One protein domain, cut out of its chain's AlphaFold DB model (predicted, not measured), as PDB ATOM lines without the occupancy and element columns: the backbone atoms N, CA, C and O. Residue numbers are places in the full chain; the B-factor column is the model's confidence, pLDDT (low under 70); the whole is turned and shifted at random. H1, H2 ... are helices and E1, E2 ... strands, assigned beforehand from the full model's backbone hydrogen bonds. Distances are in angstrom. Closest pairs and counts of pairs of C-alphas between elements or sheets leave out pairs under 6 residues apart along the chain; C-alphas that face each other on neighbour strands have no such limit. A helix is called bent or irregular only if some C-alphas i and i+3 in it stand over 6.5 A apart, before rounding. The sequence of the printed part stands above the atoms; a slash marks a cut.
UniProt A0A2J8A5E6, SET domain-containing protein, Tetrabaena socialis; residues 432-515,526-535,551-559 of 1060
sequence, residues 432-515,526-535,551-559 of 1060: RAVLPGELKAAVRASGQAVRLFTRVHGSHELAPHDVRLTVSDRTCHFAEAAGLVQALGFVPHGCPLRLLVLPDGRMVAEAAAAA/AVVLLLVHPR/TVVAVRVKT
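Overview. This is residues 432 to 515, 526 to 535 and 551 to 559 of the 1060 residues of the protein "SET domain-containing protein" of Tetrabaena socialis (UniProt A0A2J8A5E6). The seven strands form one sheet curled into a small, nearly closed barrel, with its edge strands E6 and E7 drawn near each other. H1 sits at one end of this barrel, and the short H2 packs on the outside against E1 and E2. The printed part has 103 residues, with two named helices and seven named strands in the order H1 E1 E2 E3 H2 E4 E5 E6 E7; the class is mixed, helices and strands. The mixed sheet runs E6 E3 E2 E1 E5 E4 E7, with E1 and E5 parallel. The whole is compact and rounded, with a radius of gyration of the C-alphas of 12.8 A and spans of 36 by 30 by 29 A.

Along the chain. Find C-alpha 437 at (608.472, 346.037, 466.564); from there H1 runs to residue 445, 12.4 A away. E1 follows at residues 449 to 455, 19.4 A long. Look next for E2, residues 462 to 472, which starts at C-alpha 462 (623.123, 337.951, 455.515), is 28.9 A long and bends by 54 degrees at residue 466. Then come E3, residues 475 to 479, H2, residues 482 to 487, E4, residues 496 to 501, 16.2 A, and E5, residues 507 to 511, 13.4 A. After the first cut lies E6, residues 528 to 530; after the second, E7, residues 551 to 556, 16.9 A, ends at C-alpha 556 (629.826, 351.931, 470.906).

Arrangement. Begin at the strongly twisted sheet, a folded sheet, bent back on itself: E6 and E3 face E1, E5, E4 and E7, with E2 as the hinge. E1, E2 and E3 make a meander, each strand the antiparallel neighbour of the one before. Check N 452 and O 465, 2.8 A, between E1 and E2, and N 470 and O 477, 2.9 A, between E2 and E3. Parallel E1 and E5 have N 453 and O 507 at 2.8 A. Antiparallel E5 and E4 have N 500 and O 508 at 2.8 A, E4 and E7 N 499 and O 553 at 3.0 A, and E6 and E3 N 530 and O 476 at 3.0 A. The closest C-alphas of E6 and E7 are those of Leu 530 and Val 555, 5.7 A. H1 is on the sheet at a height of 7.9 A, over E2 and slantwise to the strands; its closest C-alpha pair with E2 is Val 443 and Val 471, 6.5 A. H2 is on the opposite face at a height of 7.2 A, only just over E1, with 3 of its 6 C-alphas falling on it, and along the strands; its closest C-alpha pair with E2 is Leu 484 and His 465, 5.8 A. In H1 and H2 every O i to N i+4 pair is within hydrogen-bond range.

Size, cuts and confidence. The C-alphas farthest apart are those of Ala 445 and Ala 515, 38.2 A. Residues 516 to 525 and 536 to 550 are not printed; C-alphas 515 and 526 are 21.8 A apart across the first cut, and C-alphas 535 and 551 are 10.1 A apart across the second. Of the links printed whole, none is long. The mean pLDDT of the printed part is 71.4, and 39 residues are under 70, among them residues 526 to 535 and 551 to 559.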
ATOM      1  N   ARG A 432     612.182 353.460 472.969       59.97
ATOM      2  CA  ARG A 432     611.041 352.673 472.468       59.97
ATOM      3  C   ARG A 432     610.400 353.272 471.222       59.97
ATOM      4  O   ARG A 432     609.675 352.543 470.551       59.97
ATOM      5  N   ALA A 433     610.612 354.545 470.897       60.66
ATOM      6  CA  ALA A 433     610.028 355.151 469.704       60.66
ATOM      7  C   ALA A 433     610.718 354.653 468.421       60.66
ATOM      8  O   ALA A 433     610.028 354.314 467.461       60.66
ATOM      9  N   VAL A 434     612.048 354.498 468.455       54.94
ATOM     10  CA  VAL A 434     612.909 354.313 467.267       54.94
ATOM     11  C   VAL A 434     613.177 352.841 466.899       54.94
ATOM     12  O   VAL A 434     613.576 352.547 465.778       54.94
ATOM     13  N   LEU A 435     612.954 351.887 467.811       68.12
ATOM     14  CA  LEU A 435     613.269 350.471 467.556       68.12
ATOM     15  C   LEU A 435     612.209 349.760 466.679       68.12
ATOM     16  O   LEU A 435     611.033 350.089 466.779       68.12
ATOM     17  N   PRO A 436     612.556 348.739 465.877       76.75
ATOM     18  CA  PRO A 436     611.571 347.892 465.191       76.75
ATOM     19  C   PRO A 436     610.673 347.119 466.170       76.75
ATOM     20  O   PRO A 436     611.055 346.876 467.318       76.75
ATOM     21  N   GLY A 437     609.482 346.701 465.722       77.12
ATOM     22  CA  GLY A 437     608.472 346.037 466.564       77.12
ATOM     23  C   GLY A 437     608.988 344.812 467.329       77.12
ATOM     24  O   GLY A 437     608.704 344.672 468.519       77.12
ATOM     25  N   GLU A 438     609.818 343.983 466.691       72.62
ATOM     26  CA  GLU A 438     610.420 342.791 467.307       72.62
ATOM     27  C   GLU A 438     611.407 343.139 468.427       72.62
ATOM     28  O   GLU A 438     611.392 342.530 469.497       72.62
ATOM     29  N   LEU A 439     612.216 344.185 468.239       75.50
ATOM     30  CA  LEU A 439     613.158 344.642 469.255       75.50
ATOM     31  C   LEU A 439     612.427 345.342 470.411       75.50
ATOM     32  O   LEU A 439     612.797 345.158 471.567       75.50
ATOM     33  N   LYS A 440     611.337 346.078 470.132       79.88
ATOM     34  CA  LYS A 440     610.450 346.609 471.184       79.88
ATOM     35  C   LYS A 440     609.848 345.476 472.017       79.88
ATOM     36  O   LYS A 440     609.778 345.609 473.237       79.88
ATOM     37  N   ALA A 441     609.420 344.384 471.381       76.94
ATOM     38  CA  ALA A 441     608.877 343.218 472.071       76.94
ATOM     39  C   ALA A 441     609.943 342.535 472.943       76.94
ATOM     40  O   ALA A 441     609.713 342.325 474.132       76.94
ATOM     41  N   ALA A 442     611.144 342.313 472.408       74.75
ATOM     42  CA  ALA A 442     612.231 341.692 473.158       74.75
ATOM     43  C   ALA A 442     612.752 342.557 474.318       74.75
ATOM     44  O   ALA A 442     613.053 342.039 475.394       74.75
ATOM     45  N   VAL A 443     612.796 343.882 474.142       76.19
ATOM     46  CA  VAL A 443     613.118 344.840 475.213       76.19
ATOM     47  C   VAL A 443     612.060 344.816 476.322       76.19
ATOM     48  O   VAL A 443     612.414 344.947 477.491       76.19
ATOM     49  N   ARG A 444     610.773 344.621 475.990       80.06
ATOM     50  CA  ARG A 444     609.705 344.452 476.996       80.06
ATOM     51  C   ARG A 444     609.816 343.122 477.737       80.06
ATOM     52  O   ARG A 444     609.552 343.088 478.932       80.06
ATOM     53  N   ALA A 445     610.187 342.057 477.034       79.50
ATOM     54  CA  ALA A 445     610.243 340.712 477.590       79.50
ATOM     55  C   ALA A 445     611.526 340.421 478.390       79.50
ATOM     56  O   ALA A 445     611.508 339.485 479.177       79.50
ATOM     57  N   SER A 446     612.601 341.208 478.213       73.81
ATOM     58  CA  SER A 446     613.926 341.057 478.847       73.81
ATOM     59  C   SER A 446     614.439 339.608 478.873       73.81
ATOM     60  O   SER A 446     614.113 338.826 479.759       73.81
ATOM     61  N   GLY A 447     615.334 339.264 477.946       78.38
ATOM     62  CA  GLY A 447     615.883 337.907 477.809       78.38
ATOM     63  C   GLY A 447     615.288 337.102 476.651       78.38
ATOM     64  O   GLY A 447     615.695 335.962 476.433       78.38
ATOM     65  N   GLN A 448     614.381 337.694 475.869       86.25
ATOM     66  CA  GLN A 448     613.944 337.122 474.597       86.25
ATOM     67  C   GLN A 448     615.092 337.185 473.573       86.25
ATOM     68  O   GLN A 448     615.793 338.198 473.469       86.25
ATOM     69  N   ALA A 449     615.293 336.087 472.842       86.69
ATOM     70  CA  ALA A 449     616.245 336.035 471.741       86.69
ATOM     71  C   ALA A 449     615.731 336.880 470.566       86.69
ATOM     72  O   ALA A 449     614.554 336.819 470.214       86.69
ATOM     73  N   VAL A 450     616.620 337.670 469.976       91.44
ATOM     74  CA  VAL A 450     616.377 338.506 468.805       91.44
ATOM     75  C   VAL A 450     617.361 338.109 467.731       91.44
ATOM     76  O   VAL A 450     618.557 337.991 467.993       91.44
ATOM     77  N   ARG A 451     616.852 337.933 466.517       93.94
ATOM     78  CA  ARG A 451     617.672 337.594 465.365       93.94
ATOM     79  C   ARG A 451     618.300 338.860 464.789       93.94
ATOM     80  O   ARG A 451     617.601 339.736 464.287       93.94
ATOM     81  N   LEU A 452     619.620 338.959 464.883       95.19
ATOM     82  CA  LEU A 452     620.427 339.954 464.185       95.19
ATOM     83  C   LEU A 452     621.096 339.302 462.985       95.19
ATOM     84  O   LEU A 452     621.457 338.134 463.033       95.19
ATOM     85  N   PHE A 453     621.289 340.056 461.918       95.38
ATOM     86  CA  PHE A 453     622.017 339.605 460.745       95.38
ATOM     87  C   PHE A 453     623.383 340.279 460.713       95.38
ATOM     88  O   PHE A 453     623.499 341.442 461.081       95.38
ATOM     89  N   THR A 454     624.421 339.593 460.260       94.88
ATOM     90  CA  THR A 454     625.698 340.233 459.914       94.88
ATOM     91  C   THR A 454     625.936 340.098 458.431       94.88
ATOM     92  O   THR A 454     625.644 339.052 457.846       94.88
ATOM     93  N   ARG A 455     626.495 341.142 457.826       86.38
ATOM     94  CA  ARG A 455     626.978 341.085 456.452       86.38
ATOM     95  C   ARG A 455     628.471 340.760 456.472       86.38
ATOM     96  O   ARG A 455     629.253 341.514 457.047       86.38
ATOM     97  N   VAL A 456     628.858 339.637 455.869       76.12
ATOM     98  CA  VAL A 456     630.275 339.269 455.722       76.12
ATOM     99  C   VAL A 456     630.919 340.234 454.726       76.12
ATOM    100  O   VAL A 456     630.343 340.512 453.675       76.12
ATOM    101  N   HIS A 457     632.092 340.775 455.056       62.44
ATOM    102  CA  HIS A 457     632.773 341.756 454.209       62.44
ATOM    103  C   HIS A 457     632.995 341.188 452.794       62.44
ATOM    104  O   HIS A 457     633.637 340.153 452.635       62.44
ATOM    105  N   GLY A 458     632.417 341.837 451.776       68.12
ATOM    106  CA  GLY A 458     632.474 341.392 450.375       68.12
ATOM    107  C   GLY A 458     631.359 340.437 449.919       68.12
ATOM    108  O   GLY A 458     631.338 340.071 448.748       68.12
ATOM    109  N   SER A 459     630.414 340.062 450.790       75.94
ATOM    110  CA  SER A 459     629.249 339.234 450.445       75.94
ATOM    111  C   SER A 459     627.932 339.999 450.631       75.94
ATOM    112  O   SER A 459     627.760 340.753 451.589       75.94
ATOM    113  N   HIS A 460     626.970 339.783 449.729       79.44
ATOM    114  CA  HIS A 460     625.583 340.240 449.904       79.44
ATOM    115  C   HIS A 460     624.758 339.313 450.812       79.44
ATOM    116  O   HIS A 460     623.608 339.624 451.129       79.44
ATOM    117  N   GLU A 461     625.330 338.188 451.243       86.50
ATOM    118  CA  GLU A 461     624.671 337.200 452.087       86.50
ATOM    119  C   GLU A 461     624.599 337.675 453.548       86.50
ATOM    120  O   GLU A 461     625.577 338.148 454.131       86.50
ATOM    121  N   LEU A 462     623.404 337.570 454.134       92.56
ATOM    122  CA  LEU A 462     623.123 337.951 455.515       92.56
ATOM    123  C   LEU A 462     623.102 336.698 456.394       92.56
ATOM    124  O   LEU A 462     622.189 335.881 456.277       92.56
ATOM    125  N   ALA A 463     624.069 336.571 457.301       92.12
ATOM    126  CA  ALA A 463     624.128 335.457 458.245       92.12
ATOM    127  C   ALA A 463     623.298 335.776 459.507       92.12
ATOM    128  O   ALA A 463     623.548 336.808 460.134       92.12
ATOM    129  N   PRO A 464     622.296 334.955 459.884       94.88
ATOM    130  CA  PRO A 464     621.486 335.185 461.078       94.88
ATOM    131  C   PRO A 464     622.194 334.734 462.367       94.88
ATOM    132  O   PRO A 464     622.794 333.664 462.427       94.88
ATOM    133  N   HIS A 465     622.029 335.515 463.432       94.31
ATOM    134  CA  HIS A 465     622.547 335.272 464.775       94.31
ATOM    135  C   HIS A 465     621.473 335.585 465.817       94.31
ATOM    136  O   HIS A 465     620.991 336.714 465.905       94.31
ATOM    137  N   ASP A 466     621.120 334.602 466.639       92.31
ATOM    138  CA  ASP A 466     620.181 334.802 467.740       92.31
ATOM    139  C   ASP A 466     620.937 335.343 468.963       92.31
ATOM    140  O   ASP A 466     621.855 334.705 469.476       92.31
ATOM    141  N   VAL A 467     620.569 336.541 469.424       92.19
ATOM    142  CA  VAL A 467     621.172 337.200 470.591       92.19
ATOM    143  C   VAL A 467     620.110 337.557 471.619       92.19
ATOM    144  O   VAL A 467     619.028 338.027 471.279       92.19
ATOM    145  N   ARG A 468     620.397 337.373 472.908       88.62
ATOM    146  CA  ARG A 468     619.461 337.758 473.972       88.62
ATOM    147  C   ARG A 468     619.700 339.195 474.393       88.62
ATOM    148  O   ARG A 468     620.798 339.541 474.815       88.62
ATOM    149  N   LEU A 469     618.670 340.032 474.349       85.81
ATOM    150  CA  LEU A 469     618.767 341.389 474.883       85.81
ATOM    151  C   LEU A 469     618.374 341.425 476.354       85.81
ATOM    152  O   LEU A 469     617.285 341.003 476.737       85.81
ATOM    153  N   THR A 470     619.252 341.999 477.166       82.50
ATOM    154  CA  THR A 470     618.955 342.365 478.552       82.50
ATOM    155  C   THR A 470     619.072 343.874 478.689       82.50
ATOM    156  O   THR A 470     620.065 344.467 478.275       82.50
ATOM    157  N   VAL A 471     618.043 344.525 479.222       79.12
ATOM    158  CA  VAL A 471     618.014 345.985 479.365       79.12
ATOM    159  C   VAL A 471     618.181 346.327 480.836       79.12
ATOM    160  O   VAL A 471     617.391 345.892 481.666       79.12
ATOM    161  N   SER A 472     619.215 347.098 481.164       78.62
ATOM    162  CA  SER A 472     619.342 347.763 482.465       78.62
ATOM    163  C   SER A 472     619.084 349.255 482.295       78.62
ATOM    164  O   SER A 472     619.224 349.748 481.184       78.62
ATOM    165  N   ASP A 473     618.748 349.960 483.378       66.19
ATOM    166  CA  ASP A 473     618.193 351.326 483.488       66.19
ATOM    167  C   ASP A 473     618.474 352.362 482.372       66.19
ATOM    168  O   ASP A 473     617.632 353.234 482.160       66.19
ATOM    169  N   ARG A 474     619.607 352.301 481.645       67.56
ATOM    170  CA  ARG A 474     619.911 353.124 480.448       67.56
ATOM    171  C   ARG A 474     620.726 352.430 479.341       67.56
ATOM    172  O   ARG A 474     621.260 353.107 478.468       67.56
ATOM    173  N   THR A 475     620.887 351.110 479.379       66.25
ATOM    174  CA  THR A 475     621.790 350.369 478.480       66.25
ATOM    175  C   THR A 475     621.193 349.022 478.094       66.25
ATOM    176  O   THR A 475     620.758 348.266 478.965       66.25
ATOM    177  N   CYS A 476     621.242 348.683 476.808       74.81
ATOM    178  CA  CYS A 476     620.937 347.332 476.336       74.81
ATOM    179  C   CYS A 476     622.235 346.520 476.245       74.81
ATOM    180  O   CYS A 476     623.228 346.994 475.692       74.81
ATOM    181  N   HIS A 477     622.216 345.304 476.778       82.00
ATOM    182  CA  HIS A 477     623.307 344.340 476.704       82.00
ATOM    183  C   HIS A 477     622.878 343.172 475.826       82.00
ATOM    184  O   HIS A 477     621.827 342.570 476.065       82.00
ATOM    185  N   PHE A 478     623.710 342.822 474.850       83.94
ATOM    186  CA  PHE A 478     623.552 341.584 474.094       83.94
ATOM    187  C   PHE A 478     624.258 340.444 474.836       83.94
ATOM    188  O   PHE A 478     625.486 340.401 474.919       83.94
ATOM    189  N   ALA A 479     623.475 339.538 475.405       80.62
ATOM    190  CA  ALA A 479     623.922 338.252 475.911       80.62
ATOM    191  C   ALA A 479     623.900 337.206 474.785       80.62
ATOM    192  O   ALA A 479     623.186 337.357 473.795       80.62
ATOM    193  N   GLU A 480     624.701 336.148 474.938       87.88
ATOM    194  CA  GLU A 480     624.809 335.047 473.960       87.88
ATOM    195  C   GLU A 480     625.282 335.497 472.558       87.88
ATOM    196  O   GLU A 480     625.202 334.758 471.586       87.88
ATOM    197  N   ALA A 481     625.891 336.683 472.457       85.69
ATOM    198  CA  ALA A 481     626.355 337.284 471.206       85.69
ATOM    199  C   ALA A 481     627.680 336.714 470.664       85.69
ATOM    200  O   ALA A 481     628.334 337.358 469.848       85.69
ATOM    201  N   ALA A 482     628.105 335.526 471.104       79.25
ATOM    202  CA  ALA A 482     629.387 334.946 470.698       79.25
ATOM    203  C   ALA A 482     629.451 334.710 469.180       79.25
ATOM    204  O   ALA A 482     630.420 335.116 468.545       79.25
ATOM    205  N   GLY A 483     628.386 334.148 468.592       82.00
ATOM    206  CA  GLY A 483     628.298 333.946 467.141       82.00
ATOM    207  C   GLY A 483     628.283 335.261 466.357       82.00
ATOM    208  O   GLY A 483     628.935 335.359 465.325       82.00
ATOM    209  N   LEU A 484     627.618 336.292 466.892       86.38
ATOM    210  CA  LEU A 484     627.575 337.629 466.293       86.38
ATOM    211  C   LEU A 484     628.961 338.289 466.280       86.38
ATOM    212  O   LEU A 484     629.394 338.816 465.263       86.38
ATOM    213  N   VAL A 485     629.669 338.254 467.413       83.50
ATOM    214  CA  VAL A 485     631.018 338.830 467.534       83.50
ATOM    215  C   VAL A 485     632.011 338.070 466.658       83.50
ATOM    216  O   VAL A 485     632.859 338.690 466.027       83.50
ATOM    217  N   GLN A 486     631.885 336.745 466.567       82.44
ATOM    218  CA  GLN A 486     632.732 335.931 465.698       82.44
ATOM    219  C   GLN A 486     632.509 336.253 464.212       82.44
ATOM    220  O   GLN A 486     633.479 336.349 463.465       82.44
ATOM    221  N   ALA A 487     631.259 336.471 463.795       81.75
ATOM    222  CA  ALA A 487     630.921 336.829 462.418       81.75
ATOM    223  C   ALA A 487     631.354 338.253 462.025       81.75
ATOM    224  O   ALA A 487     631.658 338.504 460.862       81.75
ATOM    225  N   LEU A 488     631.432 339.178 462.988       82.81
ATOM    226  CA  LEU A 488     631.910 340.550 462.771       82.81
ATOM    227  C   LEU A 488     633.446 340.667 462.688       82.81
ATOM    228  O   LEU A 488     633.950 341.747 462.376       82.81
ATOM    229  N   GLY A 489     634.190 339.586 462.947       79.75
ATOM    230  CA  GLY A 489     635.650 339.614 463.056       79.75
ATOM    231  C   GLY A 489     636.137 340.275 464.354       79.75
ATOM    232  O   GLY A 489     635.347 340.711 465.189       79.75
ATOM    233  N   PHE A 490     637.455 340.328 464.574       65.44
ATOM    234  CA  PHE A 490     638.011 341.010 465.748       65.44
ATOM    235  C   PHE A 490     637.679 342.508 465.682       65.44
ATOM    236  O   PHE A 490     638.194 343.224 464.829       65.44
ATOM    237  N   VAL A 491     636.826 342.979 466.593       64.50
ATOM    238  CA  VAL A 491     636.464 344.395 466.735       64.50
ATOM    239  C   VAL A 491     637.273 344.975 467.905       64.50
ATOM    240  O   VAL A 491     636.981 344.631 469.056       64.50
ATOM    241  N   PRO A 492     638.290 345.828 467.660       61.28
ATOM    242  CA  PRO A 492     639.041 346.494 468.721       61.28
ATOM    243  C   PRO A 492     638.119 347.224 469.703       61.28
ATOM    244  O   PRO A 492     637.045 347.717 469.339       61.28
ATOM    245  N   HIS A 493     638.545 347.340 470.964       57.81
ATOM    246  CA  HIS A 493     637.779 348.090 471.957       57.81
ATOM    247  C   HIS A 493     637.558 349.528 471.462       57.81
ATOM    248  O   HIS A 493     638.504 350.277 471.242       57.81
ATOM    249  N   GLY A 494     636.290 349.939 471.350       60.28
ATOM    250  CA  GLY A 494     635.916 351.289 470.929       60.28
ATOM    251  C   GLY A 494     635.582 351.445 469.444       60.28
ATOM    252  O   GLY A 494     635.125 352.526 469.077       60.28
ATOM    253  N   CYS A 495     635.715 350.399 468.621       67.19
ATOM    254  CA  CYS A 495     635.226 350.438 467.245       67.19
ATOM    255  C   CYS A 495     633.690 350.591 467.215       67.19
ATOM    256  O   CYS A 495     632.980 349.880 467.942       67.19
ATOM    257  N   PRO A 496     633.157 351.532 466.413       67.50
ATOM    258  CA  PRO A 496     631.721 351.728 466.301       67.50
ATOM    259  C   PRO A 496     631.087 350.586 465.494       67.50
ATOM    260  O   PRO A 496     631.519 350.274 464.384       67.50
ATOM    261  N   LEU A 497     630.031 349.991 466.047       78.94
ATOM    262  CA  LEU A 497     629.135 349.097 465.314       78.94
ATOM    263  C   LEU A 497     627.986 349.924 464.741       78.94
ATOM    264  O   LEU A 497     627.421 350.786 465.423       78.94
ATOM    265  N   ARG A 498     627.626 349.657 463.488       80.69
ATOM    266  CA  ARG A 498     626.425 350.209 462.860       80.69
ATOM    267  C   ARG A 498     625.324 349.160 462.912       80.69
ATOM    268  O   ARG A 498     625.541 348.023 462.503       80.69
ATOM    269  N   LEU A 499     624.156 349.544 463.419       88.50
ATOM    270  CA  LEU A 499     622.930 348.758 463.289       88.50
ATOM    271  C   LEU A 499     622.061 349.407 462.213       88.50
ATOM    272  O   LEU A 499     621.652 350.563 462.347       88.50
ATOM    273  N   LEU A 500     621.804 348.657 461.149       88.12
ATOM    274  CA  LEU A 500     620.943 349.035 460.038       88.12
ATOM    275  C   LEU A 500     619.616 348.295 460.172       88.12
ATOM    276  O   LEU A 500     619.602 347.083 460.371       88.12
ATOM    277  N   VAL A 501     618.502 349.008 460.036       88.44
ATOM    278  CA  VAL A 501     617.183 348.381 459.891       88.44
ATOM    279  C   VAL A 501     616.824 348.391 458.410       88.44
ATOM    280  O   VAL A 501     616.661 349.463 457.823       88.44
ATOM    281  N   LEU A 502     616.735 347.207 457.804       86.06
ATOM    282  CA  LEU A 502     616.300 347.045 456.420       86.06
ATOM    283  C   LEU A 502     614.780 347.283 456.298       86.06
ATOM    284  O   LEU A 502     614.056 347.087 457.277       86.06
ATOM    285  N   PRO A 503     614.267 347.663 455.109       82.19
ATOM    286  CA  PRO A 503     612.834 347.910 454.900       82.19
ATOM    287  C   PRO A 503     611.921 346.717 455.226       82.19
ATOM    288  O   PRO A 503     610.751 346.905 455.537       82.19
ATOM    289  N   ASP A 504     612.457 345.497 455.180       84.00
ATOM    290  CA  ASP A 504     611.752 344.259 455.529       84.00
ATOM    291  C   ASP A 504     611.749 343.945 457.039       84.00
ATOM    292  O   ASP A 504     611.275 342.891 457.456       84.00
ATOM    293  N   GLY A 505     612.275 344.852 457.867       82.94
ATOM    294  CA  GLY A 505     612.318 344.726 459.323       82.94
ATOM    295  C   GLY A 505     613.544 343.990 459.866       82.94
ATOM    296  O   GLY A 505     613.731 343.967 461.085       82.94
ATOM    297  N   ARG A 506     614.417 343.437 459.011       90.25
ATOM    298  CA  ARG A 506     615.647 342.766 459.459       90.25
ATOM    299  C   ARG A 506     616.669 343.774 459.983       90.25
ATOM    300  O   ARG A 506     616.903 344.821 459.384       90.25
ATOM    301  N   MET A 507     617.321 343.433 461.093       90.12
ATOM    302  CA  MET A 507     618.387 344.242 461.689       90.12
ATOM    303  C   MET A 507     619.754 343.687 461.302       90.12
ATOM    304  O   MET A 507     620.070 342.555 461.659       90.12
ATOM    305  N   VAL A 508     620.566 344.480 460.609       93.12
ATOM    306  CA  VAL A 508     621.920 344.110 460.188       93.12
ATOM    307  C   VAL A 508     622.945 344.843 461.052       93.12
ATOM    308  O   VAL A 508     622.939 346.070 461.121       93.12
ATOM    309  N   ALA A 509     623.821 344.099 461.721       91.00
ATOM    310  CA  ALA A 509     624.996 344.614 462.406       91.00
ATOM    311  C   ALA A 509     626.196 344.591 461.453       91.00
ATOM    312  O   ALA A 509     626.548 343.542 460.910       91.00
ATOM    313  N   GLU A 510     626.837 345.742 461.273       87.50
ATOM    314  CA  GLU A 510     628.051 345.888 460.471       87.50
ATOM    315  C   GLU A 510     629.161 346.525 461.320       87.50
ATOM    316  O   GLU A 510     628.942 347.516 462.030       87.50
ATOM    317  N   ALA A 511     630.368 345.958 461.254       79.50
ATOM    318  CA  ALA A 511     631.561 346.585 461.807       79.50
ATOM    319  C   ALA A 511     632.022 347.699 460.864       79.50
ATOM    320  O   ALA A 511     632.188 347.475 459.666       79.50
ATOM    321  N   ALA A 512     632.232 348.910 461.386       69.44
ATOM    322  CA  ALA A 512     632.880 349.959 460.609       69.44
ATOM    323  C   ALA A 512     634.351 349.560 460.411       69.44
ATOM    324  O   ALA A 512     635.101 349.503 461.385       69.44
ATOM    325  N   ALA A 513     634.730 349.211 459.179       51.53
ATOM    326  CA  ALA A 513     636.047 348.662 458.870       51.53
ATOM    327  C   ALA A 513     637.182 349.593 459.339       51.53
ATOM    328  O   ALA A 513     637.233 350.760 458.954       51.53
ATOM    329  N   ALA A 514     638.099 349.052 460.143       43.94
ATOM    330  CA  ALA A 514     639.470 349.534 460.243       43.94
ATOM    331  C   ALA A 514     640.314 348.579 459.389       43.94
ATOM    332  O   ALA A 514     640.253 347.368 459.604       43.94
ATOM    333  N   ALA A 515     641.009 349.100 458.380       37.69
ATOM    334  CA  ALA A 515     641.832 348.280 457.501       37.69
ATOM    335  C   ALA A 515     643.026 347.683 458.274       37.69
ATOM    336  O   ALA A 515     643.703 348.390 459.014       37.69
ATOM    337  N   ALA A 526     632.594 338.320 475.283       35.84
ATOM    338  CA  ALA A 526     632.379 339.765 475.153       35.84
ATOM    339  C   ALA A 526     630.993 340.187 475.676       35.84
ATOM    340  O   ALA A 526     630.005 339.480 475.494       35.84
ATOM    341  N   VAL A 527     630.919 341.362 476.310       35.34
ATOM    342  CA  VAL A 527     629.665 342.063 476.638       35.34
ATOM    343  C   VAL A 527     629.609 343.291 475.737       35.34
ATOM    344  O   VAL A 527     630.569 344.054 475.711       35.34
ATOM    345  N   VAL A 528     628.526 343.477 474.981       39.97
ATOM    346  CA  VAL A 528     628.340 344.639 474.094       39.97
ATOM    347  C   VAL A 528     627.358 345.608 474.750       39.97
ATOM    348  O   VAL A 528     626.227 345.225 475.043       39.97
ATOM    349  N   LEU A 529     627.796 346.849 474.981       36.97
ATOM    350  CA  LEU A 529     627.008 347.932 475.579       36.97
ATOM    351  C   LEU A 529     626.415 348.839 474.488       36.97
ATOM    352  O   LEU A 529     627.144 349.334 473.637       36.97
ATOM    353  N   LEU A 530     625.108 349.093 474.527       38.25
ATOM    354  CA  LEU A 530     624.435 350.060 473.648       38.25
ATOM    355  C   LEU A 530     624.281 351.428 474.327       38.25
ATOM    356  O   LEU A 530     623.638 351.531 475.372       38.25
ATOM    357  N   LEU A 531     624.812 352.476 473.689       33.25
ATOM    358  CA  LEU A 531     624.520 353.891 473.956       33.25
ATOM    359  C   LEU A 531     623.970 354.498 472.661       33.25
ATOM    360  O   LEU A 531     624.663 354.475 471.646       33.25
ATOM    361  N   VAL A 532     622.731 354.992 472.682       31.27
ATOM    362  CA  VAL A 532     622.034 355.497 471.487       31.27
ATOM    363  C   VAL A 532     622.098 357.023 471.448       31.27
ATOM    364  O   VAL A 532     621.680 357.681 472.397       31.27
ATOM    365  N   HIS A 533     622.572 357.581 470.330       27.55
ATOM    366  CA  HIS A 533     622.445 359.002 469.999       27.55
ATOM    367  C   HIS A 533     621.613 359.154 468.716       27.55
ATOM    368  O   HIS A 533     622.007 358.599 467.689       27.55
ATOM    369  N   PRO A 534     620.491 359.895 468.727       27.05
ATOM    370  CA  PRO A 534     619.765 360.197 467.502       27.05
ATOM    371  C   PRO A 534     620.526 361.263 466.696       27.05
ATOM    372  O   PRO A 534     620.787 362.358 467.188       27.05
ATOM    373  N   ARG A 535     620.879 360.956 465.445       28.42
ATOM    374  CA  ARG A 535     621.274 361.946 464.430       28.42
ATOM    375  C   ARG A 535     620.368 361.756 463.216       28.42
ATOM    376  O   ARG A 535     620.373 360.680 462.628       28.42
ATOM    377  N   THR A 551     616.972 353.231 458.481       50.41
ATOM    378  CA  THR A 551     617.320 353.936 459.727       50.41
ATOM    379  C   THR A 551     618.673 353.441 460.229       50.41
ATOM    380  O   THR A 551     618.860 352.239 460.421       50.41
ATOM    381  N   VAL A 552     619.613 354.365 460.450       46.16
ATOM    382  CA  VAL A 552     620.968 354.058 460.933       46.16
ATOM    383  C   VAL A 552     621.082 354.399 462.417       46.16
ATOM    384  O   VAL A 552     620.827 355.535 462.816       46.16
ATOM    385  N   VAL A 553     621.517 353.436 463.237       52.31
ATOM    386  CA  VAL A 553     621.805 353.640 464.666       52.31
ATOM    387  C   VAL A 553     623.284 353.356 464.939       52.31
ATOM    388  O   VAL A 553     623.784 352.268 464.647       52.31
ATOM    389  N   ALA A 554     623.998 354.336 465.503       40.44
ATOM    390  CA  ALA A 554     625.404 354.192 465.890       40.44
ATOM    391  C   ALA A 554     625.539 353.595 467.301       40.44
ATOM    392  O   ALA A 554     624.844 354.025 468.222       40.44
ATOM    393  N   VAL A 555     626.449 352.629 467.473       50.09
ATOM    394  CA  VAL A 555     626.638 351.870 468.720       50.09
ATOM    395  C   VAL A 555     628.119 351.810 469.103       50.09
ATOM    396  O   VAL A 555     628.973 351.579 468.249       50.09
ATOM    397  N   ARG A 556     628.443 351.977 470.394       40.88
ATOM    398  CA  ARG A 556     629.826 351.931 470.906       40.88
ATOM    399  C   ARG A 556     630.074 350.696 471.772       40.88
ATOM    400  O   ARG A 556     629.512 350.590 472.853       40.88
ATOM    401  N   VAL A 557     630.976 349.812 471.350       43.84
ATOM    402  CA  VAL A 557     631.311 348.583 472.093       43.84
ATOM    403  C   VAL A 557     632.251 348.878 473.268       43.84
ATOM    404  O   VAL A 557     633.274 349.548 473.106       43.84
ATOM    405  N   LYS A 558     631.932 348.340 474.453       41.84
ATOM    406  CA  LYS A 558     632.796 348.357 475.644       41.84
ATOM    407  C   LYS A 558     632.920 346.948 476.211       41.84
ATOM    408  O   LYS A 558     631.908 346.383 476.609       41.84
ATOM    409  N   THR A 559     634.132 346.410 476.301       42.53
ATOM    410  CA  THR A 559     634.386 345.093 476.900       42.53
ATOM    411  C   THR A 559     634.694 345.242 478.395       42.53
ATOM    412  O   THR A 559     635.588 345.985 478.790       42.53
TER     413      THR A 559